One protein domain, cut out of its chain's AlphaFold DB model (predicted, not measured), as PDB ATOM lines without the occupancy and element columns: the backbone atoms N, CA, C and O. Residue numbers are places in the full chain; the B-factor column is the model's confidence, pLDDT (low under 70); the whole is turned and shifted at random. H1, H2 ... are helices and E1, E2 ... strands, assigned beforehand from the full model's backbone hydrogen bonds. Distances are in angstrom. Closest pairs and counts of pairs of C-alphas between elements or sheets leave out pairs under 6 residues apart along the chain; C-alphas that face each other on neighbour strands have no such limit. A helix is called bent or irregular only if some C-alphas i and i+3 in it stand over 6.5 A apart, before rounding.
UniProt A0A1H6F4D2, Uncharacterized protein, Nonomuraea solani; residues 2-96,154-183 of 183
ATOM      1  N   HIS A   2     204.554 252.975 229.038       63.81
ATOM      2  CA  HIS A   2     205.010 254.207 228.373       63.81
ATOM      3  C   HIS A   2     204.529 254.211 226.923       63.81
ATOM      4  O   HIS A   2     204.975 253.379 226.136       63.81
ATOM      5  N   ASP A   3     203.626 255.122 226.578       77.50
ATOM      6  CA  ASP A   3     203.132 255.247 225.209       77.50
ATOM      7  C   ASP A   3     203.904 256.338 224.448       77.50
ATOM      8  O   ASP A   3     204.592 257.169 225.050       77.50
ATOM      9  N   ARG A   4     203.831 256.336 223.118       82.00
ATOM     10  CA  ARG A   4     204.505 257.314 222.260       82.00
ATOM     11  C   ARG A   4     203.489 258.147 221.505       82.00
ATOM     12  O   ARG A   4     202.443 257.668 221.089       82.00
ATOM     13  N   TYR A   5     203.809 259.420 221.321       81.56
ATOM     14  CA  TYR A   5     202.905 260.378 220.710       81.56
ATOM     15  C   TYR A   5     203.641 261.233 219.685       81.56
ATOM     16  O   TYR A   5     204.639 261.887 219.993       81.56
ATOM     17  N   GLN A   6     203.123 261.255 218.459       86.06
ATOM     18  CA  GLN A   6     203.608 262.159 217.427       86.06
ATOM     19  C   GLN A   6     202.896 263.503 217.526       86.06
ATOM     20  O   GLN A   6     201.669 263.593 217.584       86.06
ATOM     21  N   ARG A   7     203.680 264.578 217.510       86.56
ATOM     22  CA  ARG A   7     203.185 265.953 217.559       86.56
ATOM     23  C   ARG A   7     203.838 266.778 216.472       86.56
ATOM     24  O   ARG A   7     205.034 266.679 216.221       86.56
ATOM     25  N   ARG A   8     203.047 267.676 215.895       88.06
ATOM     26  CA  ARG A   8     203.531 268.648 214.918       88.06
ATOM     27  C   ARG A   8     203.462 270.063 215.473       88.06
ATOM     28  O   ARG A   8     202.487 270.418 216.144       88.06
ATOM     29  N   ARG A   9     204.483 270.873 215.207       89.62
ATOM     30  CA  ARG A   9     204.590 272.276 215.629       89.62
ATOM     31  C   ARG A   9     204.986 273.146 214.451       89.62
ATOM     32  O   ARG A   9     205.818 272.742 213.652       89.62
ATOM     33  N   ARG A  10     204.369 274.319 214.326       90.44
ATOM     34  CA  ARG A  10     204.813 275.325 213.350       90.44
ATOM     35  C   ARG A  10     206.054 276.022 213.878       90.44
ATOM     36  O   ARG A  10     206.069 276.359 215.064       90.44
ATOM     37  N   ASP A  11     207.022 276.249 213.006       91.25
ATOM     38  CA  ASP A  11     208.285 276.899 213.340       91.25
ATOM     39  C   ASP A  11     208.548 278.123 212.456       91.25
ATOM     40  O   ASP A  11     207.761 278.444 211.556       91.25
ATOM     41  N   VAL A  12     209.630 278.836 212.766       90.69
ATOM     42  CA  VAL A  12     210.136 279.950 211.969       90.69
ATOM     43  C   VAL A  12     210.354 279.482 210.533       90.69
ATOM     44  O   VAL A  12     210.801 278.366 210.283       90.69
ATOM     45  N   SER A  13     209.982 280.334 209.584       88.44
ATOM     46  CA  SER A  13     210.117 280.040 208.163       88.44
ATOM     47  C   SER A  13     211.582 279.953 207.745       88.44
ATOM     48  O   SER A  13     212.416 280.706 208.243       88.44
ATOM     49  N   CYS A  14     211.878 279.110 206.759       86.12
ATOM     50  CA  CYS A  14     213.186 279.045 206.109       86.12
ATOM     51  C   CYS A  14     213.019 279.470 204.654       86.12
ATOM     52  O   CYS A  14     212.124 278.980 203.966       86.12
ATOM     53  N   GLY A  15     213.823 280.434 204.197       83.25
ATOM     54  CA  GLY A  15     213.685 280.997 202.848       83.25
ATOM     55  C   GLY A  15     212.294 281.587 202.571       83.25
ATOM     56  O   GLY A  15     211.785 281.462 201.463       83.25
ATOM     57  N   GLY A  16     211.633 282.147 203.594       81.38
ATOM     58  CA  GLY A  16     210.269 282.684 203.488       81.38
ATOM     59  C   GLY A  16     209.157 281.629 203.435       81.38
ATOM     60  O   GLY A  16     207.983 281.988 203.353       81.38
ATOM     61  N   ARG A  17     209.491 280.337 203.524       82.81
ATOM     62  CA  ARG A  17     208.515 279.247 203.475       82.81
ATOM     63  C   ARG A  17     208.197 278.705 204.872       82.81
ATOM     64  O   ARG A  17     209.122 278.512 205.666       82.81
ATOM     65  N   PRO A  18     206.921 278.435 205.197       85.31
ATOM     66  CA  PRO A  18     206.550 277.934 206.513       85.31
ATOM     67  C   PRO A  18     207.121 276.538 206.766       85.31
ATOM     68  O   PRO A  18     207.032 275.648 205.917       85.31
ATOM     69  N   ILE A  19     207.656 276.339 207.971       87.19
ATOM     70  CA  ILE A  19     208.187 275.051 208.424       87.19
ATOM     71  C   ILE A  19     207.248 274.412 209.443       87.19
ATOM     72  O   ILE A  19     206.668 275.074 210.314       87.19
ATOM     73  N   GLN A  20     207.149 273.086 209.367       88.62
ATOM     74  CA  GLN A  20     206.558 272.253 210.397       88.62
ATOM     75  C   GLN A  20     207.591 271.269 210.956       88.62
ATOM     76  O   GLN A  20     208.217 270.507 210.219       88.62
ATOM     77  N   VAL A  21     207.729 271.268 212.279       88.44
ATOM     78  CA  VAL A  21     208.562 270.334 213.033       88.44
ATOM     79  C   VAL A  21     207.688 269.195 213.545       88.44
ATOM     80  O   VAL A  21     206.688 269.426 214.234       88.44
ATOM     81  N   GLU A  22     208.049 267.967 213.195       89.19
ATOM     82  CA  GLU A  22     207.419 266.731 213.646       89.19
ATOM     83  C   GLU A  22     208.335 266.022 214.644       89.19
ATOM     84  O   GLU A  22     209.535 265.863 214.411       89.19
ATOM     85  N   LEU A  23     207.753 265.647 215.781       85.69
ATOM     86  CA  LEU A  23     208.458 265.087 216.929       85.69
ATOM     87  C   LEU A  23     207.715 263.844 217.397       85.69
ATOM     88  O   LEU A  23     206.492 263.888 217.566       85.69
ATOM     89  N   GLU A  24     208.455 262.780 217.679       86.06
ATOM     90  CA  GLU A  24     207.970 261.650 218.465       86.06
ATOM     91  C   GLU A  24     208.406 261.865 219.915       86.06
ATOM     92  O   GLU A  24     209.599 261.888 220.215       86.06
ATOM     93  N   VAL A  25     207.435 262.070 220.802       84.06
ATOM     94  CA  VAL A  25     207.663 262.338 222.226       84.06
ATOM     95  C   VAL A  25     207.006 261.266 223.084       84.06
ATOM     96  O   VAL A  25     206.016 260.645 222.682       84.06
ATOM     97  N   ARG A  26     207.537 261.041 224.283       83.25
ATOM     98  CA  ARG A  26     206.972 260.088 225.241       83.25
ATOM     99  C   ARG A  26     205.698 260.645 225.873       83.25
ATOM    100  O   ARG A  26     205.582 261.840 226.160       83.25
ATOM    101  N   ARG A  27     204.736 259.756 226.097       83.31
ATOM    102  CA  ARG A  27     203.479 260.009 226.797       83.31
ATOM    103  C   ARG A  27     203.514 259.274 228.136       83.31
ATOM    104  O   ARG A  27     203.596 258.048 228.182       83.31
ATOM    105  N   PHE A  28     203.471 260.044 229.214       80.50
ATOM    106  CA  PHE A  28     203.437 259.567 230.590       80.50
ATOM    107  C   PHE A  28     202.007 259.640 231.122       80.50
ATOM    108  O   PHE A  28     201.296 260.607 230.855       80.50
ATOM    109  N   PHE A  29     201.595 258.641 231.891       75.75
ATOM    110  CA  PHE A  29     200.319 258.643 232.602       75.75
ATOM    111  C   PHE A  29     200.572 258.967 234.070       75.75
ATOM    112  O   PHE A  29     201.557 258.491 234.639       75.75
ATOM    113  N   CYS A  30     199.716 259.794 234.669       69.00
ATOM    114  CA  CYS A  30     199.731 259.964 236.118       69.00
ATOM    115  C   CYS A  30     199.218 258.657 236.736       69.00
ATOM    116  O   CYS A  30     198.138 258.204 236.369       69.00
ATOM    117  N   GLY A  31     200.014 258.025 237.605       68.38
ATOM    118  CA  GLY A  31     199.621 256.787 238.291       68.38
ATOM    119  C   GLY A  31     198.558 257.016 239.367       68.38
ATOM    120  O   GLY A  31     197.797 256.104 239.678       68.38
ATOM    121  N   ASP A  32     198.465 258.248 239.869       66.81
ATOM    122  CA  ASP A  32     197.510 258.641 240.896       66.81
ATOM    123  C   ASP A  32     196.243 259.207 240.242       66.81
ATOM    124  O   ASP A  32     196.264 260.277 239.624       66.81
ATOM    125  N   GLY A  33     195.127 258.488 240.385       61.78
ATOM    126  CA  GLY A  33     193.818 258.857 239.828       61.78
ATOM    127  C   GLY A  33     193.178 260.112 240.442       61.78
ATOM    128  O   GLY A  33     192.133 260.551 239.974       61.78
ATOM    129  N   SER A  34     193.798 260.699 241.470       72.19
ATOM    130  CA  SER A  34     193.371 261.946 242.122       72.19
ATOM    131  C   SER A  34     193.959 263.210 241.479       72.19
ATOM    132  O   SER A  34     193.564 264.322 241.828       72.19
ATOM    133  N   GLY A  35     194.907 263.069 240.546       66.00
ATOM    134  CA  GLY A  35     195.555 264.203 239.894       66.00
ATOM    135  C   GLY A  35     194.672 264.864 238.821       66.00
ATOM    136  O   GLY A  35     194.020 264.168 238.045       66.00
ATOM    137  N   PRO A  36     194.717 266.202 238.659       68.38
ATOM    138  CA  PRO A  36     193.935 266.912 237.637       68.38
ATOM    139  C   PRO A  36     194.399 266.635 236.194       68.38
ATOM    140  O   PRO A  36     193.811 267.137 235.238       68.38
ATOM    141  N   VAL A  37     195.491 265.886 236.003       67.31
ATOM    142  CA  VAL A  37     196.093 265.617 234.693       67.31
ATOM    143  C   VAL A  37     196.376 264.124 234.550       67.31
ATOM    144  O   VAL A  37     197.371 263.623 235.056       67.31
ATOM    145  N   ALA A  38     195.536 263.428 233.781       72.25
ATOM    146  CA  ALA A  38     195.671 261.991 233.527       72.25
ATOM    147  C   ALA A  38     196.867 261.630 232.622       72.25
ATOM    148  O   ALA A  38     197.328 260.488 232.597       72.25
ATOM    149  N   THR A  39     197.380 262.582 231.834       76.44
ATOM    150  CA  THR A  39     198.439 262.322 230.852       76.44
ATOM    151  C   THR A  39     199.346 263.534 230.650       76.44
ATOM    152  O   THR A  39     198.876 264.646 230.402       76.44
ATOM    153  N   LEU A  40     200.658 263.312 230.692       75.62
ATOM    154  CA  LEU A  40     201.694 264.303 230.433       75.62
ATOM    155  C   LEU A  40     202.525 263.881 229.219       75.62
ATOM    156  O   LEU A  40     203.112 262.805 229.193       75.62
ATOM    157  N   ALA A  41     202.584 264.737 228.203       78.62
ATOM    158  CA  ALA A  41     203.505 264.555 227.088       78.62
ATOM    159  C   ALA A  41     204.847 265.227 227.401       78.62
ATOM    160  O   ALA A  41     204.878 266.337 227.941       78.62
ATOM    161  N   GLU A  42     205.935 264.571 227.014       79.75
ATOM    162  CA  GLU A  42     207.295 265.094 227.107       79.75
ATOM    163  C   GLU A  42     207.439 266.464 226.414       79.75
ATOM    164  O   GLU A  42     206.832 266.759 225.367       79.75
ATOM    165  N   GLN A  43     208.242 267.323 227.045       82.56
ATOM    166  CA  GLN A  43     208.578 268.659 226.567       82.56
ATOM    167  C   GLN A  43     210.066 268.705 226.225       82.56
ATOM    168  O   GLN A  43     210.912 268.611 227.101       82.56
ATOM    169  N   VAL A  44     210.355 268.878 224.940       80.44
ATOM    170  CA  VAL A  44     211.678 269.219 224.424       80.44
ATOM    171  C   VAL A  44     211.959 270.689 224.731       80.44
ATOM    172  O   VAL A  44     211.221 271.569 224.259       80.44
ATOM    173  N   ASP A  45     213.004 270.938 225.517       78.25
ATOM    174  CA  ASP A  45     213.467 272.278 225.882       78.25
ATOM    175  C   ASP A  45     213.782 273.117 224.635       78.25
ATOM    176  O   ASP A  45     214.223 272.608 223.606       78.25
ATOM    177  N   GLY A  46     213.485 274.418 224.689       76.06
ATOM    178  CA  GLY A  46     213.696 275.350 223.570       76.06
ATOM    179  C   GLY A  46     212.744 275.168 222.379       76.06
ATOM    180  O   GLY A  46     212.538 276.096 221.599       76.06
ATOM    181  N   LEU A  47     212.089 274.015 222.260       79.62
ATOM    182  CA  LEU A  47     211.317 273.642 221.076       79.62
ATOM    183  C   LEU A  47     209.821 273.532 221.389       79.62
ATOM    184  O   LEU A  47     208.964 273.764 220.532       79.62
ATOM    185  N   THR A  48     209.473 273.220 222.637       81.38
ATOM    186  CA  THR A  48     208.104 272.892 223.015       81.38
ATOM    187  C   THR A  48     207.685 273.397 224.391       81.38
ATOM    188  O   THR A  48     208.473 273.435 225.322       81.38
ATOM    189  N   ALA A  49     206.393 273.707 224.538       80.75
ATOM    190  CA  ALA A  49     205.743 273.917 225.832       80.75
ATOM    191  C   ALA A  49     204.326 273.313 225.835       80.75
ATOM    192  O   ALA A  49     203.770 273.001 224.768       80.75
ATOM    193  N   LYS A  50     203.744 273.123 227.029       78.12
ATOM    194  CA  LYS A  50     202.393 272.559 227.223       78.12
ATOM    195  C   LYS A  50     201.358 273.343 226.404       78.12
ATOM    196  O   LYS A  50     201.395 274.569 226.382       78.12
ATOM    197  N   HIS A  51     200.457 272.639 225.715       75.19
ATOM    198  CA  HIS A  51     199.382 273.193 224.865       75.19
ATOM    199  C   HIS A  51     199.805 274.141 223.723       75.19
ATOM    200  O   HIS A  51     198.958 274.566 222.937       75.19
ATOM    201  N   GLN A  52     201.097 274.434 223.551       81.94
ATOM    202  CA  GLN A  52     201.565 275.311 222.482       81.94
ATOM    203  C   GLN A  52     201.563 274.578 221.146       81.94
ATOM    204  O   GLN A  52     202.085 273.470 221.043       81.94
ATOM    205  N   ARG A  53     201.000 275.207 220.107       87.06
ATOM    206  CA  ARG A  53     200.982 274.691 218.720       87.06
ATOM    207  C   ARG A  53     202.147 275.209 217.863       87.06
ATOM    208  O   ARG A  53     202.350 274.732 216.747       87.06
ATOM    209  N   ARG A  54     202.903 276.173 218.388       90.44
ATOM    210  CA  ARG A  54     204.079 276.798 217.771       90.44
ATOM    211  C   ARG A  54     205.324 276.442 218.579       90.44
ATOM    212  O   ARG A  54     205.203 276.161 219.773       90.44
ATOM    213  N   THR A  55     206.482 276.430 217.934       90.88
ATOM    214  CA  THR A  55     207.769 276.382 218.635       90.88
ATOM    215  C   THR A  55     207.961 277.647 219.473       90.88
ATOM    216  O   THR A  55     207.314 278.675 219.231       90.88
ATOM    217  N   LEU A  56     208.843 277.585 220.474       89.88
ATOM    218  CA  LEU A  56     209.173 278.767 221.275       89.88
ATOM    219  C   LEU A  56     209.851 279.847 220.416       89.88
ATOM    220  O   LEU A  56     209.542 281.024 220.579       89.88
ATOM    221  N   GLY A  57     210.674 279.443 219.440       90.62
ATOM    222  CA  GLY A  57     211.288 280.349 218.465       90.62
ATOM    223  C   GLY A  57     210.257 281.136 217.651       90.62
ATOM    224  O   GLY A  57     210.304 282.369 217.622       90.62
ATOM    225  N   LEU A  58     209.267 280.451 217.063       92.06
ATOM    226  CA  LEU A  58     208.195 281.121 216.323       92.06
ATOM    227  C   LEU A  58     207.339 282.010 217.233       92.06
ATOM    228  O   LEU A  58     206.956 283.105 216.827       92.06
ATOM    229  N   ARG A  59     207.042 281.574 218.463       91.88
ATOM    230  CA  ARG A  59     206.314 282.405 219.434       91.88
ATOM    231  C   ARG A  59     207.058 283.714 219.709       91.88
ATOM    232  O   ARG A  59     206.453 284.768 219.560       91.88
ATOM    233  N   GLY A  60     208.346 283.647 220.045       91.69
ATOM    234  CA  GLY A  60     209.143 284.840 220.346       91.69
ATOM    235  C   GLY A  60     209.278 285.787 219.151       91.69
ATOM    236  O   GLY A  60     209.297 287.003 219.318       91.69
ATOM    237  N   LEU A  61     209.323 285.257 217.923       92.75
ATOM    238  CA  LEU A  61     209.295 286.084 216.715       92.75
ATOM    239  C   LEU A  61     207.961 286.825 216.563       92.75
ATOM    240  O   LEU A  61     207.958 288.029 216.319       92.75
ATOM    241  N   LEU A  62     206.836 286.128 216.730       92.75
ATOM    242  CA  LEU A  62     205.508 286.738 216.632       92.75
ATOM    243  C   LEU A  62     205.262 287.780 217.730       92.75
ATOM    244  O   LEU A  62     204.612 288.785 217.468       92.75
ATOM    245  N   GLU A  63     205.810 287.565 218.922       92.56
ATOM    246  CA  GLU A  63     205.773 288.521 220.031       92.56
ATOM    247  C   GLU A  63     206.506 289.823 219.679       92.56
ATOM    248  O   GLU A  63     205.917 290.897 219.762       92.56
ATOM    249  N   ARG A  64     207.741 289.739 219.162       92.94
ATOM    250  CA  ARG A  64     208.495 290.920 218.701       92.94
ATOM    251  C   ARG A  64     207.775 291.680 217.586       92.94
ATOM    252  O   ARG A  64     207.741 292.905 217.593       92.94
ATOM    253  N   VAL A  65     207.170 290.958 216.643       93.81
ATOM    254  CA  VAL A  65     206.364 291.560 215.568       93.81
ATOM    255  C   VAL A  65     205.136 292.273 216.130       93.81
ATOM    256  O   VAL A  65     204.814 293.374 215.689       93.81
ATOM    257  N   ALA A  66     204.443 291.648 217.083       91.94
ATOM    258  CA  ALA A  66     203.264 292.226 217.713       91.94
ATOM    259  C   ALA A  66     203.612 293.502 218.495       91.94
ATOM    260  O   ALA A  66     202.892 294.491 218.358       91.94
ATOM    261  N   LEU A  67     204.731 293.492 219.231       90.88
ATOM    262  CA  LEU A  67     205.250 294.657 219.954       90.88
ATOM    263  C   LEU A  67     205.609 295.809 219.006       90.88
ATOM    264  O   LEU A  67     205.311 296.958 219.307       90.88
ATOM    265  N   ALA A  68     206.217 295.513 217.853       93.00
ATOM    266  CA  ALA A  68     206.712 296.543 216.939       93.00
ATOM    267  C   ALA A  68     205.643 297.136 216.000       93.00
ATOM    268  O   ALA A  68     205.711 298.316 215.672       93.00
ATOM    269  N   LEU A  69     204.692 296.330 215.505       89.00
ATOM    270  CA  LEU A  69     203.845 296.708 214.358       89.00
ATOM    271  C   LEU A  69     202.337 296.702 214.630       89.00
ATOM    272  O   LEU A  69     201.556 296.942 213.708       89.00
ATOM    273  N   ALA A  70     201.898 296.426 215.861       81.38
ATOM    274  CA  ALA A  70     200.485 296.257 216.207       81.38
ATOM    275  C   ALA A  70     199.755 295.196 215.338       81.38
ATOM    276  O   ALA A  70     200.307 294.565 214.435       81.38
ATOM    277  N   GLY A  71     198.476 294.937 215.626       87.06
ATOM    278  CA  GLY A  71     197.773 293.750 215.119       87.06
ATOM    279  C   GLY A  71     197.768 293.569 213.587       87.06
ATOM    280  O   GLY A  71     198.141 292.506 213.091       87.06
ATOM    281  N   ASN A  72     197.320 294.571 212.818       92.31
ATOM    282  CA  ASN A  72     197.153 294.428 211.360       92.31
ATOM    283  C   ASN A  72     198.474 294.527 210.589       92.31
ATOM    284  O   ASN A  72     198.730 293.696 209.716       92.31
ATOM    285  N   ALA A  73     199.315 295.520 210.890       93.38
ATOM    286  CA  ALA A  73     200.603 295.646 210.216       93.38
ATOM    287  C   ALA A  73     201.545 294.494 210.603       93.38
ATOM    288  O   ALA A  73     202.187 293.925 209.720       93.38
ATOM    289  N   GLY A  74     201.507 294.031 211.856       94.06
ATOM    290  CA  GLY A  74     202.190 292.808 212.270       94.06
ATOM    291  C   GLY A  74     201.700 291.564 211.523       94.06
ATOM    292  O   GLY A  74     202.510 290.746 211.096       94.06
ATOM    293  N   SER A  75     200.389 291.423 211.290       94.62
ATOM    294  CA  SER A  75     199.828 290.287 210.532       94.62
ATOM    295  C   SER A  75     200.308 290.283 209.077       94.62
ATOM    296  O   SER A  75     200.657 289.228 208.542       94.62
ATOM    297  N   ARG A  76     200.403 291.463 208.453       94.62
ATOM    298  CA  ARG A  76     200.959 291.624 207.102       94.62
ATOM    299  C   ARG A  76     202.442 291.264 207.048       94.62
ATOM    300  O   ARG A  76     202.829 290.508 206.159       94.62
ATOM    301  N   LEU A  77     203.249 291.742 208.001       93.75
ATOM    302  CA  LEU A  77     204.669 291.381 208.061       93.75
ATOM    303  C   LEU A  77     204.845 289.877 208.300       93.75
ATOM    304  O   LEU A  77     205.620 289.229 207.605       93.75
ATOM    305  N   ALA A  78     204.093 289.300 209.237       92.44
ATOM    306  CA  ALA A  78     204.142 287.868 209.507       92.44
ATOM    307  C   ALA A  78     203.837 287.052 208.245       92.44
ATOM    308  O   ALA A  78     204.556 286.099 207.948       92.44
ATOM    309  N   ARG A  79     202.846 287.471 207.447       92.19
ATOM    310  CA  ARG A  79     202.538 286.834 206.161       92.19
ATOM    311  C   ARG A  79     203.693 286.935 205.167       92.19
ATOM    312  O   ARG A  79     203.991 285.938 204.519       92.19
ATOM    313  N   ALA A  80     204.350 288.092 205.069       91.00
ATOM    314  CA  ALA A  80     205.537 288.262 204.226       91.00
ATOM    315  C   ALA A  80     206.702 287.360 204.672       91.00
ATOM    316  O   ALA A  80     207.468 286.883 203.845       91.00
ATOM    317  N   MET A  81     206.783 287.042 205.967       90.69
ATOM    318  CA  MET A  81     207.719 286.056 206.512       90.69
ATOM    319  C   MET A  81     207.222 284.606 206.388       90.69
ATOM    320  O   MET A  81     207.794 283.723 207.017       90.69
ATOM    321  N   GLY A  82     206.147 284.322 205.647       89.31
ATOM    322  CA  GLY A  82     205.606 282.968 205.468       89.31
ATOM    323  C   GLY A  82     204.710 282.470 206.609       89.31
ATOM    324  O   GLY A  82     204.363 281.292 206.654       89.31
ATOM    325  N   GLN A  83     204.310 283.335 207.545       89.88
ATOM    326  CA  GLN A  83     203.508 282.976 208.715       89.88
ATOM    327  C   GLN A  83     202.072 283.490 208.595       89.88
ATOM    328  O   GLN A  83     201.799 284.688 208.624       89.88
ATOM    329  N   ILE A  84     201.111 282.569 208.530       89.06
ATOM    330  CA  ILE A  84     199.686 282.918 208.503       89.06
ATOM    331  C   ILE A  84     199.174 283.058 209.940       89.06
ATOM    332  O   ILE A  84     198.878 282.065 210.616       89.06
ATOM    333  N   VAL A  85     199.069 284.303 210.409       90.75
ATOM    334  CA  VAL A  85     198.524 284.668 211.724       90.75
ATOM    335  C   VAL A  85     197.572 285.855 211.601       90.75
ATOM    336  O   VAL A  85     197.834 286.796 210.855       90.75
ATOM    337  N   SER A  86     196.454 285.818 212.328       90.94
ATOM    338  CA  SER A  86     195.523 286.948 212.391       90.94
ATOM    339  C   SER A  86     196.032 288.029 213.347       90.94
ATOM    340  O   SER A  86     196.811 287.743 214.258       90.94
ATOM    341  N   ARG A  87     195.517 289.256 213.208       91.75
ATOM    342  CA  ARG A  87     195.782 290.348 214.163       91.75
ATOM    343  C   ARG A  87     195.499 289.950 215.614       91.75
ATOM    344  O   ARG A  87     196.275 290.265 216.504       91.75
ATOM    345  N   PHE A  88     194.414 289.208 215.845       91.44
ATOM    346  CA  PHE A  88     194.020 288.766 217.181       91.44
ATOM    347  C   PHE A  88     194.976 287.709 217.728       91.44
ATOM    348  O   PHE A  88     195.271 287.710 218.917       91.44
ATOM    349  N   ALA A  89     195.487 286.826 216.866       88.06
ATOM    350  CA  ALA A  89     196.483 285.840 217.266       88.06
ATOM    351  C   ALA A  89     197.827 286.487 217.637       88.06
ATOM    352  O   ALA A  89     198.514 285.943 218.493       88.06
ATOM    353  N   LEU A  90     198.186 287.613 217.011       89.62
ATOM    354  CA  LEU A  90     199.366 288.404 217.376       89.62
ATOM    355  C   LEU A  90     199.176 289.143 218.698       89.62
ATOM    356  O   LEU A  90     200.035 289.044 219.561       89.62
ATOM    357  N   ILE A  91     198.037 289.815 218.883       87.56
ATOM    358  CA  ILE A  91     197.744 290.525 220.137       87.56
ATOM    359  C   ILE A  91     197.748 289.547 221.320       87.56
ATOM    360  O   ILE A  91     198.381 289.812 222.328       87.56
ATOM    361  N   ARG A  92     197.134 288.366 221.167       85.69
ATOM    362  CA  ARG A  92     197.139 287.311 222.200       85.69
ATOM    363  C   ARG A  92     198.495 286.625 222.405       85.69
ATOM    364  O   ARG A  92     198.598 285.759 223.266       85.69
ATOM    365  N   ALA A  93     199.488 286.899 221.560       83.25
ATOM    366  CA  ALA A  93     200.836 286.366 221.736       83.25
ATOM    367  C   ALA A  93     201.704 287.264 222.627       83.25
ATOM    368  O   ALA A  93     202.753 286.799 223.069       83.25
ATOM    369  N   LEU A  94     201.277 288.507 222.870       86.19
ATOM    370  CA  LEU A  94     201.946 289.410 223.794       86.19
ATOM    371  C   LEU A  94     201.841 288.873 225.226       86.19
ATOM    372  O   LEU A  94     200.829 288.248 225.561       86.19
ATOM    373  N   PRO A  95     202.878 289.071 226.055       82.38
ATOM    374  CA  PRO A  95     202.769 288.787 227.474       82.38
ATOM    375  C   PRO A  95     201.672 289.661 228.080       82.38
ATOM    376  O   PRO A  95     201.499 290.818 227.682       82.38
ATOM    377  N   ASP A  96     200.944 289.103 229.042       80.62
ATOM    378  CA  ASP A  96     200.063 289.918 229.867       80.62
ATOM    379  C   ASP A  96     200.928 290.950 230.607       80.62
ATOM    380  O   ASP A  96     202.017 290.599 231.083       80.62
ATOM    381  N   ARG A 154     214.869 266.635 231.570       45.22
ATOM    382  CA  ARG A 154     215.628 266.892 230.347       45.22
ATOM    383  C   ARG A 154     215.732 265.559 229.629       45.22
ATOM    384  O   ARG A 154     216.426 264.660 230.098       45.22
ATOM    385  N   ALA A 155     215.007 265.419 228.537       52.53
ATOM    386  CA  ALA A 155     215.151 264.290 227.645       52.53
ATOM    387  C   ALA A 155     215.124 264.820 226.218       52.53
ATOM    388  O   ALA A 155     214.299 265.665 225.855       52.53
ATOM    389  N   GLU A 156     216.111 264.386 225.444       51.62
ATOM    390  CA  GLU A 156     216.191 264.722 224.037       51.62
ATOM    391  C   GLU A 156     215.198 263.863 223.251       51.62
ATOM    392  O   GLU A 156     215.046 262.666 223.528       51.62
ATOM    393  N   PRO A 157     214.502 264.446 222.264       57.91
ATOM    394  CA  PRO A 157     213.601 263.687 221.420       57.91
ATOM    395  C   PRO A 157     214.390 262.607 220.680       57.91
ATOM    396  O   PRO A 157     215.473 262.858 220.154       57.91
ATOM    397  N   ARG A 158     213.806 261.410 220.565       63.03
ATOM    398  CA  ARG A 158     214.428 260.288 219.842       63.03
ATOM    399  C   ARG A 158     214.778 260.671 218.396       63.03
ATOM    400  O   ARG A 158     215.762 260.192 217.837       63.03
ATOM    401  N   TRP A 159     213.969 261.527 217.780       64.56
ATOM    402  CA  TRP A 159     214.292 262.161 216.509       64.56
ATOM    403  C   TRP A 159     213.474 263.440 216.304       64.56
ATOM    404  O   TRP A 159     212.374 263.591 216.840       64.56
ATOM    405  N   VAL A 160     214.003 264.339 215.477       68.88
ATOM    406  CA  VAL A 160     213.339 265.565 215.025       68.88
ATOM    407  C   VAL A 160     213.386 265.601 213.502       68.88
ATOM    408  O   VAL A 160     214.453 265.436 212.908       68.88
ATOM    409  N   ARG A 161     212.236 265.819 212.849       75.38
ATOM    410  CA  ARG A 161     212.197 266.154 211.414       75.38
ATOM    411  C   ARG A 161     211.551 267.507 211.198       75.38
ATOM    412  O   ARG A 161     210.458 267.761 211.705       75.38
ATOM    413  N   ALA A 162     212.201 268.338 210.397       71.50
ATOM    414  CA  ALA A 162     211.657 269.602 209.926       71.50
ATOM    415  C   ALA A 162     211.344 269.501 208.431       71.50
ATOM    416  O   ALA A 162     212.181 269.069 207.634       71.50
ATOM    417  N   TRP A 163     210.133 269.909 208.060       67.94
ATOM    418  CA  TRP A 163     209.670 269.921 206.677       67.94
ATOM    419  C   TRP A 163     209.187 271.312 206.303       67.94
ATOM    420  O   TRP A 163     208.476 271.959 207.077       67.94
ATOM    421  N   CYS A 164     209.518 271.735 205.092       68.50
ATOM    422  CA  CYS A 164     208.871 272.874 204.473       68.50
ATOM    423  C   CYS A 164     207.466 272.465 204.012       68.50
ATOM    424  O   CYS A 164     207.306 271.436 203.349       68.50
ATOM    425  N   THR A 165     206.449 273.249 204.364       61.84
ATOM    426  CA  THR A 165     205.101 273.085 203.809       61.84
ATOM    427  C   THR A 165     204.913 274.109 202.702       61.84
ATOM    428  O   THR A 165     204.716 275.291 202.987       61.84
ATOM    429  N   ASP A 166     204.963 273.686 201.442       54.03
ATOM    430  CA  ASP A 166     204.627 274.594 200.349       54.03
ATOM    431  C   ASP A 166     203.134 274.938 200.436       54.03
ATOM    432  O   ASP A 166     202.264 274.073 200.516       54.03
ATOM    433  N   THR A 167     202.829 276.236 200.514       50.50
ATOM    434  CA  THR A 167     201.441 276.733 200.612       50.50
ATOM    435  C   THR A 167     200.781 276.853 199.232       50.50
ATOM    436  O   THR A 167     199.628 277.262 199.127       50.50
ATOM    437  N   ILE A 168     201.504 276.492 198.168       42.31
ATOM    438  CA  ILE A 168     200.997 276.446 196.801       42.31
ATOM    439  C   ILE A 168     200.317 275.084 196.632       42.31
ATOM    440  O   ILE A 168     200.990 274.064 196.607       42.31
ATOM    441  N   ALA A 169     198.982 275.095 196.640       36.25
ATOM    442  CA  ALA A 169     198.068 274.029 196.222       36.25
ATOM    443  C   ALA A 169     198.668 272.605 196.098       36.25
ATOM    444  O   ALA A 169     199.147 272.216 195.042       36.25
ATOM    445  N   GLY A 170     198.549 271.801 197.160       41.12
ATOM    446  CA  GLY A 170     198.679 270.343 197.074       41.12
ATOM    447  C   GLY A 170     200.107 269.776 197.079       41.12
ATOM    448  O   GLY A 170     200.765 269.660 196.058       41.12
ATOM    449  N   GLY A 171     200.515 269.232 198.229       40.72
ATOM    450  CA  GLY A 171     201.029 267.856 198.233       40.72
ATOM    451  C   GLY A 171     202.528 267.585 198.381       40.72
ATOM    452  O   GLY A 171     202.854 266.435 198.661       40.72
ATOM    453  N   ALA A 172     203.445 268.552 198.298       44.50
ATOM    454  CA  ALA A 172     204.877 268.247 198.452       44.50
ATOM    455  C   ALA A 172     205.428 268.672 199.827       44.50
ATOM    456  O   ALA A 172     205.497 269.856 200.156       44.50
ATOM    457  N   ARG A 173     205.834 267.694 200.647       53.78
ATOM    458  CA  ARG A 173     206.646 267.924 201.854       53.78
ATOM    459  C   ARG A 173     208.114 267.770 201.466       53.78
ATOM    460  O   ARG A 173     208.533 266.659 201.157       53.78
ATOM    461  N   GLN A 174     208.895 268.844 201.511       55.31
ATOM    462  CA  GLN A 174     210.350 268.751 201.343       55.31
ATOM    463  C   GLN A 174     211.029 268.702 202.713       55.31
ATOM    464  O   GLN A 174     210.780 269.556 203.569       55.31
ATOM    465  N   ALA A 175     211.844 267.670 202.937       55.25
ATOM    466  CA  ALA A 175     212.617 267.515 204.162       55.25
ATOM    467  C   ALA A 175     213.773 268.522 204.162       55.25
ATOM    468  O   ALA A 175     214.549 268.567 203.212       55.25
ATOM    469  N   LEU A 176     213.877 269.324 205.221       55.22
ATOM    470  CA  LEU A 176     214.967 270.291 205.384       55.22
ATOM    471  C   LEU A 176     216.091 269.731 206.260       55.22
ATOM    472  O   LEU A 176     217.256 270.022 206.020       55.22
ATOM    473  N   ALA A 177     215.747 268.924 207.267       58.06
ATOM    474  CA  ALA A 177     216.709 268.229 208.118       58.06
ATOM    475  C   ALA A 177     216.027 267.090 208.897       58.06
ATOM    476  O   ALA A 177     214.894 267.235 209.372       58.06
ATOM    477  N   SER A 178     216.737 265.973 209.068       52.56
ATOM    478  CA  SER A 178     216.369 264.894 209.992       52.56
ATOM    479  C   SER A 178     217.538 264.581 210.915       52.56
ATOM    480  O   SER A 178     218.564 264.087 210.453       52.56
ATOM    481  N   SER A 179     217.372 264.823 212.214       52.81
ATOM    482  CA  SER A 179     218.297 264.333 213.235       52.81
ATOM    483  C   SER A 179     217.650 263.152 213.961       52.81
ATOM    484  O   SER A 179     216.533 263.249 214.473       52.81
ATOM    485  N   SER A 180     218.325 262.002 213.967       50.19
ATOM    486  CA  SER A 180     217.937 260.840 214.772       50.19
ATOM    487  C   SER A 180     218.994 260.618 215.842       50.19
ATOM    488  O   SER A 180     220.150 260.370 215.499       50.19
ATOM    489  N   HIS A 181     218.622 260.693 217.115       49.66
ATOM    490  CA  HIS A 181     219.486 260.229 218.195       49.66
ATOM    491  C   HIS A 181     219.165 258.760 218.465       49.66
ATOM    492  O   HIS A 181     218.061 258.391 218.868       49.66
ATOM    493  N   ARG A 182     220.128 257.899 218.128       40.69
ATOM    494  CA  ARG A 182     220.053 256.461 218.374       40.69
ATOM    495  C   ARG A 182     220.608 256.238 219.784       40.69
ATOM    496  O   ARG A 182     221.816 256.301 219.970       40.69
ATOM    497  N   SER A 183     219.708 256.102 220.758       39.69
ATOM    498  CA  SER A 183     220.019 255.589 222.102       39.69
ATOM    499  C   SER A 183     220.029 254.071 222.096       39.69
ATOM    500  O   SER A 183     219.174 253.502 221.373       39.69
TER     501      SER A 183
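What this domain is: This is residues 2 to 96 and 154 to 183 of the 183 residues of an uncharacterized protein of Nonomuraea solani (UniProt A0A1H6F4D2). A strongly twisted antiparallel sheet of long strands, E1, E2, E4 and E5, makes a slab, and a small helical lobe of H1 and H2 sits by the later half of E1, where H1 begins beside the strand and then folds back on itself. Near the other end of the slab the last residues of E2 pair with the short strand E3, and the chain returns from there to H1 through a long unnamed stretch. The printed part has 125 residues, with five named strands and two named helices in the order E1 E2 E3 H1 H2 E4 E5, and its class is mixed, helices and strands. The sheet is branched at E2. The whole is only just loose, close to compact, with a radius of gyration of the C-alphas of 16.6 A and spans of 48 by 36 by 25 A.

How they stand to each other: Start at E2, residues 17 to 29, which has three neighbours in staggered pairing. On one side look for E1, residues 3 to 14, antiparallel at 158 degrees, with N 9 and O 21 2.8 A apart, within hydrogen-bond range. On the other side are E3, residues 39 to 41, with N 28 and O 40 at 2.8 A, and E4, residues 159 to 165, with N 22 and O 161 at 2.8 A; both are antiparallel to E2. E1, E2 and E3 form a meander, each strand the antiparallel neighbour of the one before. E5, residues 173 to 180, is an edge strand and forms a hairpin with E4, with N 160 and O 179 at 2.9 A. E1 bends by 51 degrees at residue 11, and E5 by 68 degrees at residue 176. H1, residues 56 to 80, was assigned as one helix by its hydrogen bonds but is bent: C-alphas 68 and 71 are 9.5 A apart. Its arm H1a, residues 56 to 68, is on the sheet but over none of its strands; its closest C-alphas to E1 are those of Leu 58 and Val 12, 4.9 A apart. H1a and the other arm, H1b, residues 71 to 80, touch at Val 65 and Gly 74, whose C-alphas are 5.5 A apart, at a steep tilt of 52 degrees, opposite ways. H2, residues 87 to 91, touches H1b, closest at the C-alphas of Gly 71 and Arg 87, 4.1 A. H2 also touches H1a, through residues 62 to 66 of H1a alone, closest at the C-alphas of Ala 66 and Leu 90, 5.5 A. In H1a, H1b and H2 every O i to N i+4 pair is within hydrogen-bond range.

Where its parts are: Find C-alpha 3 at (203.132, 255.247, 225.209); from there E1 runs 32.1 A to C-alpha 14. E2 spans 36.6 A, E4 19.1 A, E5 18.6 A and H1a 18.5 A. H1a begins at C-alpha 56, (209.173, 278.767, 221.275), and E5 ends at C-alpha 180, (217.937, 260.840, 214.772).

The domain as a whole: The C-alphas farthest apart are those of Ser 34 and Ile 168, 48.2 A. Residues 97 to 153 are not printed, and C-alphas 96 and 154 are 27.8 A apart across the cut. Of the links printed whole, E3 to H1 is long, with 14 residues. The mean pLDDT of the printed part is 77.4; 36 residues are under 70, among them 154 to 160 and 163 to 183.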